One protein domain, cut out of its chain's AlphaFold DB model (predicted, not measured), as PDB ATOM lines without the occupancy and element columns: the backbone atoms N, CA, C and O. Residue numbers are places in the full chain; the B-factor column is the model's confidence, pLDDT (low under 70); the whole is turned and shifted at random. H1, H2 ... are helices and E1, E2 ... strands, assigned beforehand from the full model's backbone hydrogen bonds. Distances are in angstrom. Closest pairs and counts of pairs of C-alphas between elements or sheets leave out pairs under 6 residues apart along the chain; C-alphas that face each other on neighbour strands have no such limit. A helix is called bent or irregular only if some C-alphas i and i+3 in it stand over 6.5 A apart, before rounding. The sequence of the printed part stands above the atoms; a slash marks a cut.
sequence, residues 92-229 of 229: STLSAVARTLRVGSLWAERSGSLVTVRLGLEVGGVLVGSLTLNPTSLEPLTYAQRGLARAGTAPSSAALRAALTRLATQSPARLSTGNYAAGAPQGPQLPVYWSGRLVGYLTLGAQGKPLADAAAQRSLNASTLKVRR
ATOM      1  N   SER A  92      31.103  15.841  25.540       74.50
ATOM      2  CA  SER A  92      30.084  15.365  24.598       74.50
ATOM      3  C   SER A  92      30.180  13.860  24.329       74.50
ATOM      4  O   SER A  92      29.151  13.192  24.224       74.50
ATOM      5  N   THR A  93      31.397  13.310  24.286       75.19
ATOM      6  CA  THR A  93      31.631  11.872  24.093       75.19
ATOM      7  C   THR A  93      31.219  11.092  25.332       75.19
ATOM      8  O   THR A  93      30.488  10.112  25.215       75.19
ATOM      9  N   LEU A  94      31.580  11.566  26.526       75.38
ATOM     10  CA  LEU A  94      31.164  10.936  27.785       75.38
ATOM     11  C   LEU A  94      29.639  10.934  27.941       75.38
ATOM     12  O   LEU A  94      29.043   9.912  28.274       75.38
ATOM     13  N   SER A  95      28.992  12.046  27.594       77.75
ATOM     14  CA  SER A  95      27.529  12.158  27.596       77.75
ATOM     15  C   SER A  95      26.867  11.242  26.560       77.75
ATOM     16  O   SER A  95      25.745  10.778  26.758       77.75
ATOM     17  N   ALA A  96      27.523  10.983  25.425       80.81
ATOM     18  CA  ALA A  96      27.043  10.018  24.440       80.81
ATOM     19  C   ALA A  96      27.182   8.575  24.950       80.81
ATOM     20  O   ALA A  96      26.243   7.793  24.811       80.81
ATOM     21  N   VAL A  97      28.301   8.241  25.600       82.94
ATOM     22  CA  VAL A  97      28.505   6.934  26.243       82.94
ATOM     23  C   VAL A  97      27.451   6.706  27.320       82.94
ATOM     24  O   VAL A  97      26.747   5.707  27.254       82.94
ATOM     25  N   ALA A  98      27.255   7.651  28.240       80.75
ATOM     26  CA  ALA A  98      26.261   7.534  29.308       80.75
ATOM     27  C   ALA A  98      24.839   7.267  28.778       80.75
ATOM     28  O   ALA A  98      24.113   6.449  29.332       80.75
ATOM     29  N   ARG A  99      24.455   7.918  27.671       83.06
ATOM     30  CA  ARG A  99      23.132   7.747  27.042       83.06
ATOM     31  C   ARG A  99      22.957   6.424  26.300       83.06
ATOM     32  O   ARG A  99      21.827   5.986  26.107       83.06
ATOM     33  N   THR A 100      24.043   5.827  25.821       87.75
ATOM     34  CA  THR A 100      23.996   4.645  24.941       87.75
ATOM     35  C   THR A 100      24.447   3.362  25.626       87.75
ATOM     36  O   THR A 100      24.186   2.276  25.097       87.75
ATOM     37  N   LEU A 101      25.089   3.486  26.792       89.94
ATOM     38  CA  LEU A 101      25.511   2.381  27.633       89.94
ATOM     39  C   LEU A 101      24.286   1.635  28.150       89.94
ATOM     40  O   LEU A 101      23.404   2.197  28.798       89.94
ATOM     41  N   ARG A 102      24.248   0.339  27.871       89.81
ATOM     42  CA  ARG A 102      23.135  -0.528  28.241       89.81
ATOM     43  C   ARG A 102      23.619  -1.893  28.679       89.81
ATOM     44  O   ARG A 102      24.734  -2.314  28.389       89.81
ATOM     45  N   VAL A 103      22.720  -2.607  29.330       91.44
ATOM     46  CA  VAL A 103      22.855  -4.036  29.579       91.44
ATOM     47  C   VAL A 103      22.435  -4.805  28.328       91.44
ATOM     48  O   VAL A 103      21.323  -4.597  27.835       91.44
ATOM     49  N   GLY A 104      23.297  -5.698  27.839       91.56
ATOM     50  CA  GLY A 104      23.022  -6.478  26.625       91.56
ATOM     51  C   GLY A 104      23.095  -7.993  26.792       91.56
ATOM     52  O   GLY A 104      22.295  -8.721  26.207       91.56
ATOM     53  N   SER A 105      23.990  -8.496  27.641       94.06
ATOM     54  CA  SER A 105      24.203  -9.939  27.783       94.06
ATOM     55  C   SER A 105      24.409 -10.381  29.229       94.06
ATOM     56  O   SER A 105      24.867  -9.621  30.076       94.06
ATOM     57  N   LEU A 106      24.056 -11.633  29.513       95.69
ATOM     58  CA  LEU A 106      24.343 -12.332  30.764       95.69
ATOM     59  C   LEU A 106      24.954 -13.690  30.444       95.69
ATOM     60  O   LEU A 106      24.448 -14.395  29.571       95.69
ATOM     61  N   TRP A 107      26.000 -14.086  31.159       95.56
ATOM     62  CA  TRP A 107      26.580 -15.423  31.026       95.56
ATOM     63  C   TRP A 107      27.178 -15.921  32.334       95.56
ATOM     64  O   TRP A 107      27.470 -15.136  33.234       95.56
ATOM     65  N   ALA A 108      27.352 -17.236  32.442       93.88
ATOM     66  CA  ALA A 108      28.110 -17.844  33.526       93.88
ATOM     67  C   ALA A 108      29.480 -18.318  33.032       93.88
ATOM     68  O   ALA A 108      29.601 -18.966  31.992       93.88
ATOM     69  N   GLU A 109      30.509 -18.016  33.810       91.62
ATOM     70  CA  GLU A 109      31.875 -18.498  33.651       91.62
ATOM     71  C   GLU A 109      32.134 -19.556  34.710       91.62
ATOM     72  O   GLU A 109      31.855 -19.336  35.890       91.62
ATOM     73  N   ARG A 110      32.679 -20.699  34.300       87.75
ATOM     74  CA  ARG A 110      33.086 -21.755  35.223       87.75
ATOM     75  C   ARG A 110      34.605 -21.863  35.220       87.75
ATOM     76  O   ARG A 110      35.201 -22.017  34.160       87.75
ATOM     77  N   SER A 111      35.205 -21.800  36.403       84.88
ATOM     78  CA  SER A 111      36.631 -22.047  36.624       84.88
ATOM     79  C   SER A 111      36.772 -23.040  37.773       84.88
ATOM     80  O   SER A 111      36.515 -22.707  38.930       84.88
ATOM     81  N   GLY A 112      37.076 -24.299  37.451       84.62
ATOM     82  CA  GLY A 112      36.993 -25.393  38.419       84.62
ATOM     83  C   GLY A 112      35.588 -25.500  39.029       84.62
ATOM     84  O   GLY A 112      34.595 -25.614  38.308       84.62
ATOM     85  N   SER A 113      35.504 -25.433  40.360       81.25
ATOM     86  CA  SER A 113      34.242 -25.438  41.117       81.25
ATOM     87  C   SER A 113      33.577 -24.060  41.239       81.25
ATOM     88  O   SER A 113      32.439 -23.963  41.700       81.25
ATOM     89  N   LEU A 114      34.257 -22.986  40.829       84.12
ATOM     90  CA  LEU A 114      33.748 -21.622  40.926       84.12
ATOM     91  C   LEU A 114      32.861 -21.302  39.725       84.12
ATOM     92  O   LEU A 114      33.244 -21.533  38.576       84.12
ATOM     93  N   VAL A 115      31.694 -20.713  39.993       87.75
ATOM     94  CA  VAL A 115      30.820 -20.149  38.962       87.75
ATOM     95  C   VAL A 115      30.679 -18.655  39.194       87.75
ATOM     96  O   VAL A 115      30.201 -18.221  40.238       87.75
ATOM     97  N   THR A 116      31.075 -17.874  38.196       90.88
ATOM     98  CA  THR A 116      30.935 -16.418  38.192       90.88
ATOM     99  C   THR A 116      29.873 -16.031  37.181       90.88
ATOM    100  O   THR A 116      29.946 -16.438  36.026       90.88
ATOM    101  N   VAL A 117      28.889 -15.234  37.588       93.31
ATOM    102  CA  VAL A 117      27.905 -14.683  36.651       93.31
ATOM    103  C   VAL A 117      28.372 -13.303  36.208       93.31
ATOM    104  O   VAL A 117      28.796 -12.490  37.031       93.31
ATOM    105  N   ARG A 118      28.315 -13.043  34.906       94.00
ATOM    106  CA  ARG A 118      28.756 -11.800  34.282       94.00
ATOM    107  C   ARG A 118      27.608 -11.092  33.592       94.00
ATOM    108  O   ARG A 118      26.756 -11.740  32.986       94.00
ATOM    109  N   LEU A 119      27.646  -9.768  33.654       93.94
ATOM    110  CA  LEU A 119      26.751  -8.846  32.968       93.94
ATOM    111  C   LEU A 119      27.528  -8.043  31.937       93.94
ATOM    112  O   LEU A 119      28.453  -7.322  32.296       93.94
ATOM    113  N   GLY A 120      27.146  -8.159  30.673       94.94
ATOM    114  CA  GLY A 120      27.746  -7.435  29.565       94.94
ATOM    115  C   GLY A 120      27.190  -6.028  29.446       94.94
ATOM    116  O   GLY A 120      25.970  -5.830  29.399       94.94
ATOM    117  N   LEU A 121      28.107  -5.070  29.371       93.88
ATOM    118  CA  LEU A 121      27.828  -3.673  29.099       93.88
ATOM    119  C   LEU A 121      28.107  -3.387  27.627       93.88
ATOM    120  O   LEU A 121      29.193  -3.675  27.123       93.88
ATOM    121  N   GLU A 122      27.125  -2.810  26.947       93.38
ATOM    122  CA  GLU A 122      27.184  -2.564  25.514       93.38
ATOM    123  C   GLU A 122      26.984  -1.094  25.178       93.38
ATOM    124  O   GLU A 122      26.149  -0.411  25.772       93.38
ATOM    125  N   VAL A 123      27.716  -0.629  24.167       90.94
ATOM    126  CA  VAL A 123      27.550   0.685  23.538       90.94
ATOM    127  C   VAL A 123      27.433   0.452  22.041       90.94
ATOM    128  O   VAL A 123      28.297  -0.175  21.437       90.94
ATOM    129  N   GLY A 124      26.331   0.895  21.430       87.81
ATOM    130  CA  GLY A 124      26.122   0.715  19.986       87.81
ATOM    131  C   GLY A 124      26.116  -0.750  19.513       87.81
ATOM    132  O   GLY A 124      26.383  -1.006  18.349       87.81
ATOM    133  N   GLY A 125      25.825  -1.712  20.399       87.94
ATOM    134  CA  GLY A 125      25.835  -3.153  20.092       87.94
ATOM    135  C   GLY A 125      27.205  -3.819  20.237       87.94
ATOM    136  O   GLY A 125      27.331  -5.018  20.007       87.94
ATOM    137  N   VAL A 126      28.222  -3.061  20.644       91.75
ATOM    138  CA  VAL A 126      29.562  -3.572  20.931       91.75
ATOM    139  C   VAL A 126      29.686  -3.825  22.428       91.75
ATOM    140  O   VAL A 126      29.352  -2.949  23.225       91.75
ATOM    141  N   LEU A 127      30.188  -5.002  22.808       94.81
ATOM    142  CA  LEU A 127      30.529  -5.328  24.193       94.81
ATOM    143  C   LEU A 127      31.788  -4.555  24.603       94.81
ATOM    144  O   LEU A 127      32.879  -4.824  24.102       94.81
ATOM    145  N   VAL A 128      31.628  -3.599  25.513       93.62
ATOM    146  CA  VAL A 128      32.692  -2.667  25.939       93.62
ATOM    147  C   VAL A 128      33.164  -2.904  27.371       93.62
ATOM    148  O   VAL A 128      34.105  -2.273  27.839       93.62
ATOM    149  N   GLY A 129      32.503  -3.809  28.088       92.56
ATOM    150  CA  GLY A 129      32.902  -4.204  29.427       92.56
ATOM    151  C   GLY A 129      31.999  -5.280  30.001       92.56
ATOM    152  O   GLY A 129      30.947  -5.616  29.447       92.56
ATOM    153  N   SER A 130      32.400  -5.806  31.152       93.38
ATOM    154  CA  SER A 130      31.596  -6.757  31.907       93.38
ATOM    155  C   SER A 130      31.668  -6.498  33.407       93.38
ATOM    156  O   SER A 130      32.690  -6.062  33.935       93.38
ATOM    157  N   LEU A 131      30.566  -6.770  34.103       91.88
ATOM    158  CA  LEU A 131      30.458  -6.666  35.555       91.88
ATOM    159  C   LEU A 131      30.276  -8.052  36.162       91.88
ATOM    160  O   LEU A 131      29.568  -8.893  35.607       91.88
ATOM    161  N   THR A 132      30.880  -8.285  37.324       92.06
ATOM    162  CA  THR A 132      30.617  -9.495  38.106       92.06
ATOM    163  C   THR A 132      29.328  -9.331  38.897       92.06
ATOM    164  O   THR A 132      29.145  -8.331  39.591       92.06
ATOM    165  N   LEU A 133      28.454 -10.331  38.837       91.00
ATOM    166  CA  LEU A 133      27.229 -10.384  39.621       91.00
ATOM    167  C   LEU A 133      27.367 -11.346  40.797       91.00
ATOM    168  O   LEU A 133      28.093 -12.340  40.741       91.00
ATOM    169  N   ASN A 134      26.604 -11.080  41.853       88.00
ATOM    170  CA  ASN A 134      26.349 -12.078  42.876       88.00
ATOM    171  C   ASN A 134      25.572 -13.252  42.242       88.00
ATOM    172  O   ASN A 134      24.523 -13.014  41.645       88.00
ATOM    173  N   PRO A 135      26.027 -14.509  42.370       82.00
ATOM    174  CA  PRO A 135      25.398 -15.642  41.686       82.00
ATOM    175  C   PRO A 135      23.982 -15.963  42.195       82.00
ATOM    176  O   PRO A 135      23.204 -16.571  41.465       82.00
ATOM    177  N   THR A 136      23.632 -15.540  43.416       81.81
ATOM    178  CA  THR A 136      22.320 -15.786  44.030       81.81
ATOM    179  C   THR A 136      21.342 -14.647  43.759       81.81
ATOM    180  O   THR A 136      20.228 -14.890  43.305       81.81
ATOM    181  N   SER A 137      21.732 -13.398  44.040       85.12
ATOM    182  CA  SER A 137      20.833 -12.246  43.858       85.12
ATOM    183  C   SER A 137      20.822 -11.699  42.431       85.12
ATOM    184  O   SER A 137      19.869 -11.019  42.059       85.12
ATOM    185  N   LEU A 138      21.860 -11.994  41.638       87.00
ATOM    186  CA  LEU A 138      22.091 -11.449  40.295       87.00
ATOM    187  C   LEU A 138      22.152  -9.913  40.259       87.00
ATOM    188  O   LEU A 138      21.906  -9.292  39.228       87.00
ATOM    189  N   GLU A 139      22.530  -9.308  41.384       87.00
ATOM    190  CA  GLU A 139      22.878  -7.891  41.471       87.00
ATOM    191  C   GLU A 139      24.388  -7.702  41.249       87.00
ATOM    192  O   GLU A 139      25.178  -8.572  41.646       87.00
ATOM    193  N   PRO A 140      24.817  -6.579  40.646       89.44
ATOM    194  CA  PRO A 140      26.232  -6.273  40.485       89.44
ATOM    195  C   PRO A 140      26.971  -6.211  41.817       89.44
ATOM    196  O   PRO A 140      26.536  -5.556  42.766       89.44
ATOM    197  N   LEU A 141      28.118  -6.883  41.876       90.12
ATOM    198  CA  LEU A 141      29.058  -6.704  42.972       90.12
ATOM    199  C   LEU A 141      29.721  -5.337  42.834       90.12
ATOM    200  O   LEU A 141      30.023  -4.890  41.726       90.12
ATOM    201  N   THR A 142      29.987  -4.680  43.960       89.69
ATOM    202  CA  THR A 142      30.815  -3.476  43.910       89.69
ATOM    203  C   THR A 142      32.240  -3.827  43.517       89.69
ATOM    204  O   THR A 142      32.694  -4.962  43.678       89.69
ATOM    205  N   TYR A 143      32.976  -2.824  43.052       83.12
ATOM    206  CA  TYR A 143      34.362  -2.992  42.637       83.12
ATOM    207  C   TYR A 143      35.233  -3.625  43.740       83.12
ATOM    208  O   TYR A 143      35.946  -4.595  43.487       83.12
ATOM    209  N   ALA A 144      35.073  -3.172  44.989       81.38
ATOM    210  CA  ALA A 144      35.763  -3.727  46.159       81.38
ATOM    211  C   ALA A 144      35.368  -5.183  46.488       81.38
ATOM    212  O   ALA A 144      36.098  -5.888  47.174       81.38
ATOM    213  N   GLN A 145      34.211  -5.647  46.009       83.25
ATOM    214  CA  GLN A 145      33.664  -6.972  46.300       83.25
ATOM    215  C   GLN A 145      33.911  -7.992  45.182       83.25
ATOM    216  O   GLN A 145      33.569  -9.158  45.369       83.25
ATOM    217  N   ARG A 146      34.507  -7.618  44.036       77.06
ATOM    218  CA  ARG A 146      34.639  -8.547  42.889       77.06
ATOM    219  C   ARG A 146      35.413  -9.823  43.226       77.06
ATOM    220  O   ARG A 146      35.132 -10.865  42.644       77.06
ATOM    221  N   GLY A 147      36.374  -9.736  44.151       72.00
ATOM    222  CA  GLY A 147      37.167 -10.878  44.618       72.00
ATOM    223  C   GLY A 147      36.398 -11.826  45.543       72.00
ATOM    224  O   GLY A 147      36.847 -12.936  45.789       72.00
ATOM    225  N   LEU A 148      35.223 -11.412  46.028       69.06
ATOM    226  CA  LEU A 148      34.361 -12.195  46.915       69.06
ATOM    227  C   LEU A 148      33.294 -12.990  46.153       69.06
ATOM    228  O   LEU A 148      32.358 -13.499  46.774       69.06
ATOM    229  N   ALA A 149      33.392 -13.072  44.821       69.56
ATOM    230  CA  ALA A 149      32.518 -13.921  44.024       69.56
ATOM    231  C   ALA A 149      32.595 -15.358  44.565       69.56
ATOM    232  O   ALA A 149      33.645 -15.999  44.534       69.56
ATOM    233  N   ARG A 150      31.493 -15.838  45.144       64.38
ATOM    234  CA  ARG A 150      31.456 -17.149  45.796       64.38
ATOM    235  C   ARG A 150      31.228 -18.247  44.769       64.38
ATOM    236  O   ARG A 150      30.456 -18.065  43.831       64.38
ATOM    237  N   ALA A 151      31.829 -19.410  45.016       67.31
ATOM    238  CA  ALA A 151      31.408 -20.646  44.370       67.31
ATOM    239  C   ALA A 151      29.921 -20.875  44.664       67.31
ATOM    240  O   ALA A 151      29.478 -20.753  45.808       67.31
ATOM    241  N   GLY A 152      29.156 -21.199  43.632       72.62
ATOM    242  CA  GLY A 152      27.741 -21.497  43.747       72.62
ATOM    243  C   GLY A 152      27.289 -22.369  42.590       72.62
ATOM    244  O   GLY A 152      28.009 -22.556  41.606       72.62
ATOM    245  N   THR A 153      26.081 -22.908  42.706       81.31
ATOM    246  CA  THR A 153      25.447 -23.627  41.604       81.31
ATOM    247  C   THR A 153      25.262 -22.678  40.427       81.31
ATOM    248  O   THR A 153      24.831 -21.537  40.600       81.31
ATOM    249  N   ALA A 154      25.587 -23.145  39.222       84.75
ATOM    250  CA  ALA A 154      25.359 -22.345  38.030       84.75
ATOM    251  C   ALA A 154      23.856 -22.059  37.869       84.75
ATOM    252  O   ALA A 154      23.056 -22.991  38.000       84.75
ATOM    253  N   PRO A 155      23.456 -20.806  37.582       89.06
ATOM    254  CA  PRO A 155      22.062 -20.503  37.289       89.06
ATOM    255  C   PRO A 155      21.597 -21.275  36.046       89.06
ATOM    256  O   PRO A 155      22.401 -21.738  35.245       89.06
ATOM    257  N   SER A 156      20.289 -21.419  35.856       92.06
ATOM    258  CA  SER A 156      19.751 -21.946  34.596       92.06
ATOM    259  C   SER A 156      19.669 -20.845  33.533       92.06
ATOM    260  O   SER A 156      19.620 -19.655  33.856       92.06
ATOM    261  N   SER A 157      19.574 -21.216  32.251       93.12
ATOM    262  CA  SER A 157      19.368 -20.239  31.168       93.12
ATOM    263  C   SER A 157      18.065 -19.454  31.353       93.12
ATOM    264  O   SER A 157      17.998 -18.274  31.015       93.12
ATOM    265  N   ALA A 158      17.040 -20.085  31.937       93.94
ATOM    266  CA  ALA A 158      15.785 -19.428  32.291       93.94
ATOM    267  C   ALA A 158      15.983 -18.377  33.395       93.94
ATOM    268  O   ALA A 158      15.486 -17.258  33.262       93.94
ATOM    269  N   ALA A 159      16.759 -18.695  34.437       92.50
ATOM    270  CA  ALA A 159      17.094 -17.748  35.499       92.50
ATOM    271  C   ALA A 159      17.901 -16.557  34.959       92.50
ATOM    272  O   ALA A 159      17.573 -15.410  35.261       92.50
ATOM    273  N   LEU A 160      18.892 -16.811  34.094       94.62
ATOM    274  CA  LEU A 160      19.637 -15.744  33.421       94.62
ATOM    275  C   LEU A 160      18.730 -14.877  32.546       94.62
ATOM    276  O   LEU A 160      18.837 -13.657  32.582       94.62
ATOM    277  N   ARG A 161      17.799 -15.468  31.791       94.88
ATOM    278  CA  ARG A 161      16.871 -14.699  30.950       94.88
ATOM    279  C   ARG A 161      15.953 -13.817  31.790       94.88
ATOM    280  O   ARG A 161      15.817 -12.635  31.492       94.88
ATOM    281  N   ALA A 162      15.378 -14.363  32.858       93.88
ATOM    282  CA  ALA A 162      14.547 -13.601  33.785       93.88
ATOM    283  C   ALA A 162      15.326 -12.441  34.427       93.88
ATOM    284  O   ALA A 162      14.795 -11.338  34.578       93.88
ATOM    285  N   ALA A 163      16.596 -12.667  34.770       92.25
ATOM    286  CA  ALA A 163      17.473 -11.631  35.293       92.25
ATOM    287  C   ALA A 163      17.793 -10.556  34.250       92.25
ATOM    288  O   ALA A 163      17.675  -9.378  34.569       92.25
ATOM    289  N   LEU A 164      18.111 -10.927  33.004       92.50
ATOM    290  CA  LEU A 164      18.377  -9.961  31.934       92.50
ATOM    291  C   LEU A 164      17.157  -9.068  31.694       92.50
ATOM    292  O   LEU A 164      17.286  -7.848  31.611       92.50
ATOM    293  N   THR A 165      15.965  -9.668  31.636       91.31
ATOM    294  CA  THR A 165      14.705  -8.936  31.479       91.31
ATOM    295  C   THR A 165      14.497  -7.943  32.619       91.31
ATOM    296  O   THR A 165      14.236  -6.773  32.354       91.31
ATOM    297  N   ARG A 166      14.673  -8.376  33.876       89.81
ATOM    298  CA  ARG A 166      14.518  -7.525  35.067       89.81
ATOM    299  C   ARG A 166      15.547  -6.402  35.121       89.81
ATOM    300  O   ARG A 166      15.194  -5.250  35.346       89.81
ATOM    301  N   LEU A 167      16.821  -6.725  34.908       87.81
ATOM    302  CA  LEU A 167      17.891  -5.735  34.930       87.81
ATOM    303  C   LEU A 167      17.622  -4.667  33.896       87.81
ATOM    304  O   LEU A 167      17.821  -3.494  34.166       87.81
ATOM    305  N   ALA A 168      17.128  -5.047  32.730       84.00
ATOM    306  CA  ALA A 168      17.030  -4.125  31.630       84.00
ATOM    307  C   ALA A 168      15.670  -3.405  31.528       84.00
ATOM    308  O   ALA A 168      15.529  -2.513  30.696       84.00
ATOM    309  N   THR A 169      14.711  -3.701  32.417       83.19
ATOM    310  CA  THR A 169      13.629  -2.762  32.779       83.19
ATOM    311  C   THR A 169      14.069  -1.754  33.847       83.19
ATOM    312  O   THR A 169      13.528  -0.656  33.911       83.19
ATOM    313  N   GLN A 170      15.085  -2.081  34.654       78.25
ATOM    314  CA  GLN A 170      15.609  -1.223  35.729       78.25
ATOM    315  C   GLN A 170      16.842  -0.393  35.328       78.25
ATOM    316  O   GLN A 170      17.159   0.604  35.976       78.25
ATOM    317  N   SER A 171      17.555  -0.808  34.279       69.12
ATOM    318  CA  SER A 171      18.891  -0.312  33.913       69.12
ATOM    319  C   SER A 171      18.969   1.199  33.705       69.12
ATOM    320  O   SER A 171      19.915   1.776  34.233       69.12
ATOM    321  N   PRO A 172      18.014   1.872  33.026       66.25
ATOM    322  CA  PRO A 172      18.109   3.318  32.814       66.25
ATOM    323  C   PRO A 172      18.159   4.115  34.125       66.25
ATOM    324  O   PRO A 172      18.797   5.155  34.185       66.25
ATOM    325  N   ALA A 173      17.515   3.613  35.186       65.50
ATOM    326  CA  ALA A 173      17.485   4.271  36.491       65.50
ATOM    327  C   ALA A 173      18.682   3.903  37.387       65.50
ATOM    328  O   ALA A 173      18.928   4.572  38.389       65.50
ATOM    329  N   ARG A 174      19.403   2.817  37.078       80.88
ATOM    330  CA  ARG A 174      20.474   2.291  37.936       80.88
ATOM    331  C   ARG A 174      21.871   2.517  37.375       80.88
ATOM    332  O   ARG A 174      22.786   2.689  38.170       80.88
ATOM    333  N   LEU A 175      22.050   2.490  36.060       86.25
ATOM    334  CA  LEU A 175      23.362   2.570  35.429       86.25
ATOM    335  C   LEU A 175      23.757   4.028  35.181       86.25
ATOM    336  O   LEU A 175      23.026   4.771  34.533       86.25
ATOM    337  N   SER A 176      24.931   4.428  35.657       86.81
ATOM    338  CA  SER A 176      25.513   5.735  35.352       86.81
ATOM    339  C   SER A 176      27.029   5.650  35.205       86.81
ATOM    340  O   SER A 176      27.662   4.665  35.589       86.81
ATOM    341  N   THR A 177      27.627   6.682  34.618       85.75
ATOM    342  CA  THR A 177      29.081   6.815  34.474       85.75
ATOM    343  C   THR A 177      29.553   8.051  35.225       85.75
ATOM    344  O   THR A 177      28.863   9.069  35.209       85.75
ATOM    345  N   GLY A 178      30.710   7.972  35.881       78.12
ATOM    346  CA  GLY A 178      31.288   9.112  36.599       78.12
ATOM    347  C   GLY A 178      32.323   9.884  35.792       78.12
ATOM    348  O   GLY A 178      32.497   9.678  34.591       78.12
ATOM    349  N   ASN A 179      33.042  10.761  36.490       74.00
ATOM    350  CA  ASN A 179      34.161  11.499  35.918       74.00
ATOM    351  C   ASN A 179      35.354  10.572  35.663       74.00
ATOM    352  O   ASN A 179      35.600   9.623  36.407       74.00
ATOM    353  N   TYR A 180      36.088  10.873  34.598       71.38
ATOM    354  CA  TYR A 180      37.282  10.149  34.180       71.38
ATOM    355  C   TYR A 180      38.332  10.051  35.306       71.38
ATOM    356  O   TYR A 180      38.635  11.049  35.957       71.38
ATOM    357  N   ALA A 181      38.913   8.862  35.497       64.94
ATOM    358  CA  ALA A 181      40.063   8.659  36.375       64.94
ATOM    359  C   ALA A 181      41.354   8.644  35.542       64.94
ATOM    360  O   ALA A 181      41.657   7.658  34.862       64.94
ATOM    361  N   ALA A 182      42.107   9.746  35.582       57.22
ATOM    362  CA  ALA A 182      43.407   9.838  34.930       57.22
ATOM    363  C   ALA A 182      44.461   9.004  35.664       57.22
ATOM    364  O   ALA A 182      44.617   9.147  36.872       57.22
ATOM    365  N   GLY A 183      45.187   8.150  34.933       54.53
ATOM    366  CA  GLY A 183      46.376   7.462  35.458       54.53
ATOM    367  C   GLY A 183      46.263   5.951  35.667       54.53
ATOM    368  O   GLY A 183      47.143   5.372  36.296       54.53
ATOM    369  N   ALA A 184      45.231   5.278  35.148       57.97
ATOM    370  CA  ALA A 184      45.247   3.819  35.160       57.97
ATOM    371  C   ALA A 184      46.312   3.284  34.173       57.97
ATOM    372  O   ALA A 184      46.399   3.775  33.044       57.97
ATOM    373  N   PRO A 185      47.085   2.245  34.543       53.97
ATOM    374  CA  PRO A 185      48.175   1.704  33.717       53.97
ATOM    375  C   PRO A 185      47.714   1.144  32.360       53.97
ATOM    376  O   PRO A 185      48.525   0.902  31.478       53.97
ATOM    377  N   GLN A 186      46.405   0.948  32.180       60.38
ATOM    378  CA  GLN A 186      45.786   0.445  30.951       60.38
ATOM    379  C   GLN A 186      45.181   1.561  30.077       60.38
ATOM    380  O   GLN A 186      44.475   1.269  29.114       60.38
ATOM    381  N   GLY A 187      45.439   2.828  30.412       65.00
ATOM    382  CA  GLY A 187      44.898   3.992  29.716       65.00
ATOM    383  C   GLY A 187      43.678   4.598  30.415       65.00
ATOM    384  O   GLY A 187      43.365   4.251  31.557       65.00
ATOM    385  N   PRO A 188      42.991   5.545  29.757       77.25
ATOM    386  CA  PRO A 188      41.906   6.269  30.381       77.25
ATOM    387  C   PRO A 188      40.733   5.355  30.787       77.25
ATOM    388  O   PRO A 188      40.155   4.685  29.939       77.25
ATOM    389  N   GLN A 189      40.339   5.337  32.067       86.06
ATOM    390  CA  GLN A 189      39.212   4.558  32.581       86.06
ATOM    391  C   GLN A 189      37.997   5.415  32.967       86.06
ATOM    392  O   GLN A 189      38.107   6.415  33.679       86.06
ATOM    393  N   LEU A 190      36.814   4.974  32.534       88.06
ATOM    394  CA  LEU A 190      35.522   5.565  32.880       88.06
ATOM    395  C   LEU A 190      34.843   4.737  33.980       88.06
ATOM    396  O   LEU A 190      34.469   3.593  33.710       88.06
ATOM    397  N   PRO A 191      34.661   5.267  35.202       89.44
ATOM    398  CA  PRO A 191      33.977   4.537  36.261       89.44
ATOM    399  C   PRO A 191      32.500   4.325  35.925       89.44
ATOM    400  O   PRO A 191      31.798   5.247  35.504       89.44
ATOM    401  N   VAL A 192      32.034   3.102  36.160       90.44
ATOM    402  CA  VAL A 192      30.647   2.675  35.985       90.44
ATOM    403  C   VAL A 192      30.023   2.457  37.352       90.44
ATOM    404  O   VAL A 192      30.543   1.702  38.180       90.44
ATOM    405  N   TYR A 193      28.880   3.094  37.563       90.12
ATOM    406  CA  TYR A 193      28.105   3.012  38.786       90.12
ATOM    407  C   TYR A 193      26.793   2.279  38.534       90.12
ATOM    408  O   TYR A 193      26.143   2.456  37.505       90.12
ATOM    409  N   TRP A 194      26.396   1.475  39.512       88.75
ATOM    410  CA  TRP A 194      25.094   0.832  39.571       88.75
ATOM    411  C   TRP A 194      24.407   1.222  40.873       88.75
ATOM    412  O   TRP A 194      24.923   0.946  41.958       88.75
ATOM    413  N   SER A 195      23.266   1.902  40.779       88.44
ATOM    414  CA  SER A 195      22.554   2.472  41.928       88.44
ATOM    415  C   SER A 195      23.479   3.312  42.823       88.44
ATOM    416  O   SER A 195      23.482   3.168  44.043       88.44
ATOM    417  N   GLY A 196      24.325   4.143  42.203       87.69
ATOM    418  CA  GLY A 196      25.277   5.021  42.895       87.69
ATOM    419  C   GLY A 196      26.529   4.330  43.452       87.69
ATOM    420  O   GLY A 196      27.375   4.993  44.044       87.69
ATOM    421  N   ARG A 197      26.695   3.016  43.261       89.81
ATOM    422  CA  ARG A 197      27.859   2.259  43.752       89.81
ATOM    423  C   ARG A 197      28.797   1.930  42.603       89.81
ATOM    424  O   ARG A 197      28.343   1.440  41.577       89.81
ATOM    425  N   LEU A 198      30.097   2.155  42.780       90.62
ATOM    426  CA  LEU A 198      31.103   1.801  41.778       90.62
ATOM    427  C   LEU A 198      31.154   0.275  41.596       90.62
ATOM    428  O   LEU A 198      31.433  -0.458  42.550       90.62
ATOM    429  N   VAL A 199      30.905  -0.191  40.374       89.88
ATOM    430  CA  VAL A 199      30.850  -1.621  40.017       89.88
ATOM    431  C   VAL A 199      31.918  -2.032  39.009       89.88
ATOM    432  O   VAL A 199      32.238  -3.212  38.905       89.88
ATOM    433  N   GLY A 200      32.510  -1.080  38.291       89.56
ATOM    434  CA  GLY A 200      33.547  -1.377  37.315       89.56
ATOM    435  C   GLY A 200      34.080  -0.137  36.620       89.56
ATOM    436  O   GLY A 200      33.721   0.987  36.962       89.56
ATOM    437  N   TYR A 201      34.925  -0.375  35.626       88.44
ATOM    438  CA  TYR A 201      35.525   0.652  34.790       88.44
ATOM    439  C   TYR A 201      35.468   0.203  33.331       88.44
ATOM    440  O   TYR A 201      35.691  -0.973  33.046       88.44
ATOM    441  N   LEU A 202      35.174   1.131  32.420       89.69
ATOM    442  CA  LEU A 202      35.339   0.922  30.981       89.69
ATOM    443  C   LEU A 202      36.678   1.508  30.554       89.69
ATOM    444  O   LEU A 202      36.993   2.645  30.911       89.69
ATOM    445  N   THR A 203      37.438   0.767  29.759       88.25
ATOM    446  CA  THR A 203      38.648   1.301  29.132       88.25
ATOM    447  C   THR A 203      38.251   2.175  27.950       88.25
ATOM    448  O   THR A 203      37.462   1.765  27.098       88.25
ATOM    449  N   LEU A 204      38.786   3.388  27.895       85.50
ATOM    450  CA  LEU A 204      38.581   4.324  26.801       85.50
ATOM    451  C   LEU A 204      39.788   4.307  25.860       85.50
ATOM    452  O   LEU A 204      40.936   4.202  26.282       85.50
ATOM    453  N   GLY A 205      39.512   4.417  24.567       80.56
ATOM    454  CA  GLY A 205      40.510   4.567  23.522       80.56
ATOM    455  C   GLY A 205      40.817   6.027  23.221       80.56
ATOM    456  O   GLY A 205      40.373   6.953  23.911       80.56
ATOM    457  N   ALA A 206      41.529   6.234  22.114       73.31
ATOM    458  CA  ALA A 206      41.697   7.558  21.534       73.31
ATOM    459  C   ALA A 206      40.327   8.236  21.344       73.31
ATOM    460  O   ALA A 206      39.330   7.591  21.020       73.31
ATOM    461  N   GLN A 207      40.276   9.547  21.590       73.50
ATOM    462  CA  GLN A 207      39.050  10.360  21.534       73.50
ATOM    463  C   GLN A 207      37.976   9.993  22.578       73.50
ATOM    464  O   GLN A 207      36.865  10.513  22.512       73.50
ATOM    465  N   GLY A 208      38.280   9.133  23.559       75.12
ATOM    466  CA  GLY A 208      37.380   8.855  24.679       75.12
ATOM    467  C   GLY A 208      36.239   7.884  24.382       75.12
ATOM    468  O   GLY A 208      35.275   7.821  25.144       75.12
ATOM    469  N   LYS A 209      36.324   7.130  23.282       83.81
ATOM    470  CA  LYS A 209      35.357   6.074  22.962       83.81
ATOM    471  C   LYS A 209      35.651   4.813  23.783       83.81
ATOM    472  O   LYS A 209      36.821   4.445  23.874       83.81
ATOM    473  N   PRO A 210      34.644   4.120  24.343       88.56
ATOM    474  CA  PRO A 210      34.861   2.847  25.020       88.56
ATOM    475  C   PRO A 210      35.441   1.816  24.053       88.56
ATOM    476  O   PRO A 210      34.958   1.673  22.927       88.56
ATOM    477  N   LEU A 211      36.481   1.115  24.488       90.75
ATOM    478  CA  LEU A 211      37.082   0.026  23.730       90.75
ATOM    479  C   LEU A 211      36.260  -1.249  23.887       90.75
ATOM    480  O   LEU A 211      35.612  -1.468  24.909       90.75
ATOM    481  N   ALA A 212      36.311  -2.109  22.873       92.31
ATOM    482  CA  ALA A 212      35.723  -3.435  22.966       92.31
ATOM    483  C   ALA A 212      36.465  -4.279  24.015       92.31
ATOM    484  O   ALA A 212      37.697  -4.322  24.039       92.31
ATOM    485  N   ASP A 213      35.716  -5.003  24.842       93.44
ATOM    486  CA  ASP A 213      36.285  -5.916  25.831       93.44
ATOM    487  C   ASP A 213      36.475  -7.304  25.204       93.44
ATOM    488  O   ASP A 213      35.614  -8.187  25.273       93.44
ATOM    489  N   ALA A 214      37.625  -7.498  24.553       92.75
ATOM    490  CA  ALA A 214      37.960  -8.750  23.874       92.75
ATOM    491  C   ALA A 214      38.052  -9.953  24.834       92.75
ATOM    492  O   ALA A 214      37.839 -11.098  24.422       92.75
ATOM    493  N   ALA A 215      38.377  -9.729  26.111       92.00
ATOM    494  CA  ALA A 215      38.415 -10.793  27.110       92.00
ATOM    495  C   ALA A 215      36.993 -11.230  27.488       92.00
ATOM    496  O   ALA A 215      36.682 -12.423  27.414       92.00
ATOM    497  N   ALA A 216      36.108 -10.276  27.791       93.50
ATOM    498  CA  ALA A 216      34.702 -10.567  28.050       93.50
ATOM    499  C   ALA A 216      34.018 -11.189  26.827       93.50
ATOM    500  O   ALA A 216      33.256 -12.141  26.973       93.50
ATOM    501  N   GLN A 217      34.337 -10.726  25.614       95.88
ATOM    502  CA  GLN A 217      33.757 -11.272  24.387       95.88
ATOM    503  C   GLN A 217      34.143 -12.739  24.169       95.88
ATOM    504  O   GLN A 217      33.280 -13.560  23.843       95.88
ATOM    505  N   ARG A 218      35.421 -13.089  24.372       95.75
ATOM    506  CA  ARG A 218      35.886 -14.484  24.314       95.75
ATOM    507  C   ARG A 218      35.182 -15.342  25.358       95.75
ATOM    508  O   ARG A 218      34.689 -16.416  25.027       95.75
ATOM    509  N   SER A 219      35.072 -14.840  26.584       94.19
ATOM    510  CA  SER A 219      34.404 -15.545  27.675       94.19
ATOM    511  C   SER A 219      32.911 -15.785  27.413       94.19
ATOM    512  O   SER A 219      32.415 -16.908  27.527       94.19
ATOM    513  N   LEU A 220      32.196 -14.760  26.948       95.25
ATOM    514  CA  LEU A 220      30.798 -14.859  26.533       95.25
ATOM    515  C   LEU A 220      30.621 -15.875  25.394       95.25
ATOM    516  O   LEU A 220      29.644 -16.626  25.359       95.25
ATOM    517  N   ASN A 221      31.553 -15.925  24.443       95.19
ATOM    518  CA  ASN A 221      31.497 -16.892  23.349       95.19
ATOM    519  C   ASN A 221      31.744 -18.324  23.842       95.19
ATOM    520  O   ASN A 221      31.014 -19.221  23.425       95.19
ATOM    521  N   ALA A 222      32.671 -18.515  24.781       94.69
ATOM    522  CA  ALA A 222      32.983 -19.811  25.383       94.69
ATOM    523  C   ALA A 222      31.908 -20.320  26.363       94.69
ATOM    524  O   ALA A 222      31.792 -21.525  26.579       94.69
ATOM    525  N   SER A 223      31.102 -19.432  26.951       94.38
ATOM    526  CA  SER A 223      30.060 -19.835  27.897       94.38
ATOM    527  C   SER A 223      28.958 -20.663  27.224       94.38
ATOM    528  O   SER A 223      28.376 -20.259  26.209       94.38
ATOM    529  N   THR A 224      28.638 -21.807  27.834       93.06
ATOM    530  CA  THR A 224      27.510 -22.679  27.465       93.06
ATOM    531  C   THR A 224      26.181 -22.200  28.049       93.06
ATOM    532  O   THR A 224      25.119 -22.642  27.617       93.06
ATOM    533  N   LEU A 225      26.225 -21.270  29.006       94.56
ATOM    534  CA  LEU A 225      25.064 -20.738  29.702       94.56
ATOM    535  C   LEU A 225      25.046 -19.214  29.579       94.56
ATOM    536  O   LEU A 225      25.639 -18.500  30.388       94.56
ATOM    537  N   LYS A 226      24.357 -18.723  28.548       95.50
ATOM    538  CA  LYS A 226      24.297 -17.299  28.215       95.50
ATOM    539  C   LYS A 226      22.958 -16.881  27.627       95.50
ATOM    540  O   LYS A 226      22.261 -17.680  27.008       95.50
ATOM    541  N   VAL A 227      22.631 -15.605  27.795       95.81
ATOM    542  CA  VAL A 227      21.459 -14.940  27.223       95.81
ATOM    543  C   VAL A 227      21.892 -13.578  26.685       95.81
ATOM    544  O   VAL A 227      22.704 -12.895  27.307       95.81
ATOM    545  N   ARG A 228      21.360 -13.192  25.525       93.50
ATOM    546  CA  ARG A 228      21.565 -11.881  24.899       93.50
ATOM    547  C   ARG A 228      20.212 -11.212  24.649       93.50
ATOM    548  O   ARG A 228      19.207 -11.922  24.553       93.50
ATOM    549  N   ARG A 229      20.206  -9.883  24.612       85.31
ATOM    550  CA  ARG A 229      19.076  -9.059  24.177       85.31
ATOM    551  C   ARG A 229      19.081  -8.843  22.673       85.31
ATOM    552  O   ARG A 229      20.183  -8.876  22.084       85.31
TER     553      ARG A 229
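This is residues 92 to 229 of the 229 residues of an uncharacterized protein of Deinococcus reticulitermitis (UniProt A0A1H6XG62). A strongly twisted sheet of four strands, E3, E2, E1 and E7, curls round H4 on one face and has the long helix H3 over its other face. A smaller sheet, E4, E5 and E6, stands partly face to face with it, their strands crossed, while H1 and H2 only graze the large sheet. The printed part has 138 residues with four named helices and seven named strands, in the order H1 E1 E2 E3 H2 H3 E4 E5 E6 H4 E7, and its class is mixed. Both sheets are antiparallel, in the orders E3 E2 E1 E7 and E4 E5 E6. The whole is compact, with a radius of gyration of the C-alphas of 14.3 A and spans of 41 by 31 by 26 A.

In the large sheet, E1 is residues 102 to 111, 26.7 A long, from C-alpha 102 at (23.135, -0.528, 28.241). E2 is residues 114 to 123, 29.0 A; E3, residues 126 to 133, 20.0 A, bends by 54 degrees at residue 129; E7 is residues 226 to 228, ending with C-alpha 228 at (21.565, -11.881, 24.899). H3, residues 157 to 174, is 23.6 A long, and H4 is residues 214 to 222, 12.2 A. The small sheet has E4, residues 175 to 177, E5, residues 189 to 194, and E6, residues 197 to 203. H1 is residues 92 to 100, from C-alpha 92 at (30.084, 15.365, 24.598), and H2 is residues 143 to 148.

E1, E2 and E3 form a meander, each strand the antiparallel neighbour of the one before, as do E4, E5 and E6. Within hydrogen-bond range are N 109 and O 116 of the neighbours E1 and E2, 2.8 A apart, N 131 and O 119 of the neighbours E3 and E2, 2.8 A apart, and N 106 and O 227 of the antiparallel neighbours E1 and E7, 2.9 A apart. H3 and H4 lie on opposite faces of the large sheet, giving three layers, helices on both faces of a sheet. H3 has a height over the sheet of 8.6 A and lies over E1 and E7, slantwise to the strands at 42 degrees to E1 on the local plane; its closest C-alpha pair with E1 is Val 103 and Ala 168, 6.2 A. The closest C-alphas of E3 and H4 are those of Ser 130 and Ala 216, 6.2 A. The two sheets form a sandwich, two sheets face to face, with strands at 70 degrees; the closest C-alphas of E3 and E6 are those of Gly 129 and Leu 202, 5.9 A. In the small sheet, N 176 and O 193 of E4 and E5 are 3.0 A apart and N 192 and O 200 of E5 and E6 2.8 A, within hydrogen-bond range. H2 stands at the small sheet's level, and H1 only grazes that sheet with residues 94 to 99. Every O i to N i+4 pair is within range in H1 and H4, against 12 of 14 in H3 and 0 of 2 in H2, where 2 of 3 O i to N i+3 pairs are; H2 and H3 are irregular, with C-alphas 144 and 147 7.4 A apart and 169 and 172 7.6 A apart.

The two C-alphas farthest apart, those of Ser 92 and Ser 113, are 44.2 A apart. The printed part has no cut, and the link from E4 to E5, 11 residues, is long. The mean pLDDT of the printed part is 85.4, with residues 148 to 151, 171 to 173 and 181 to 187 under 70.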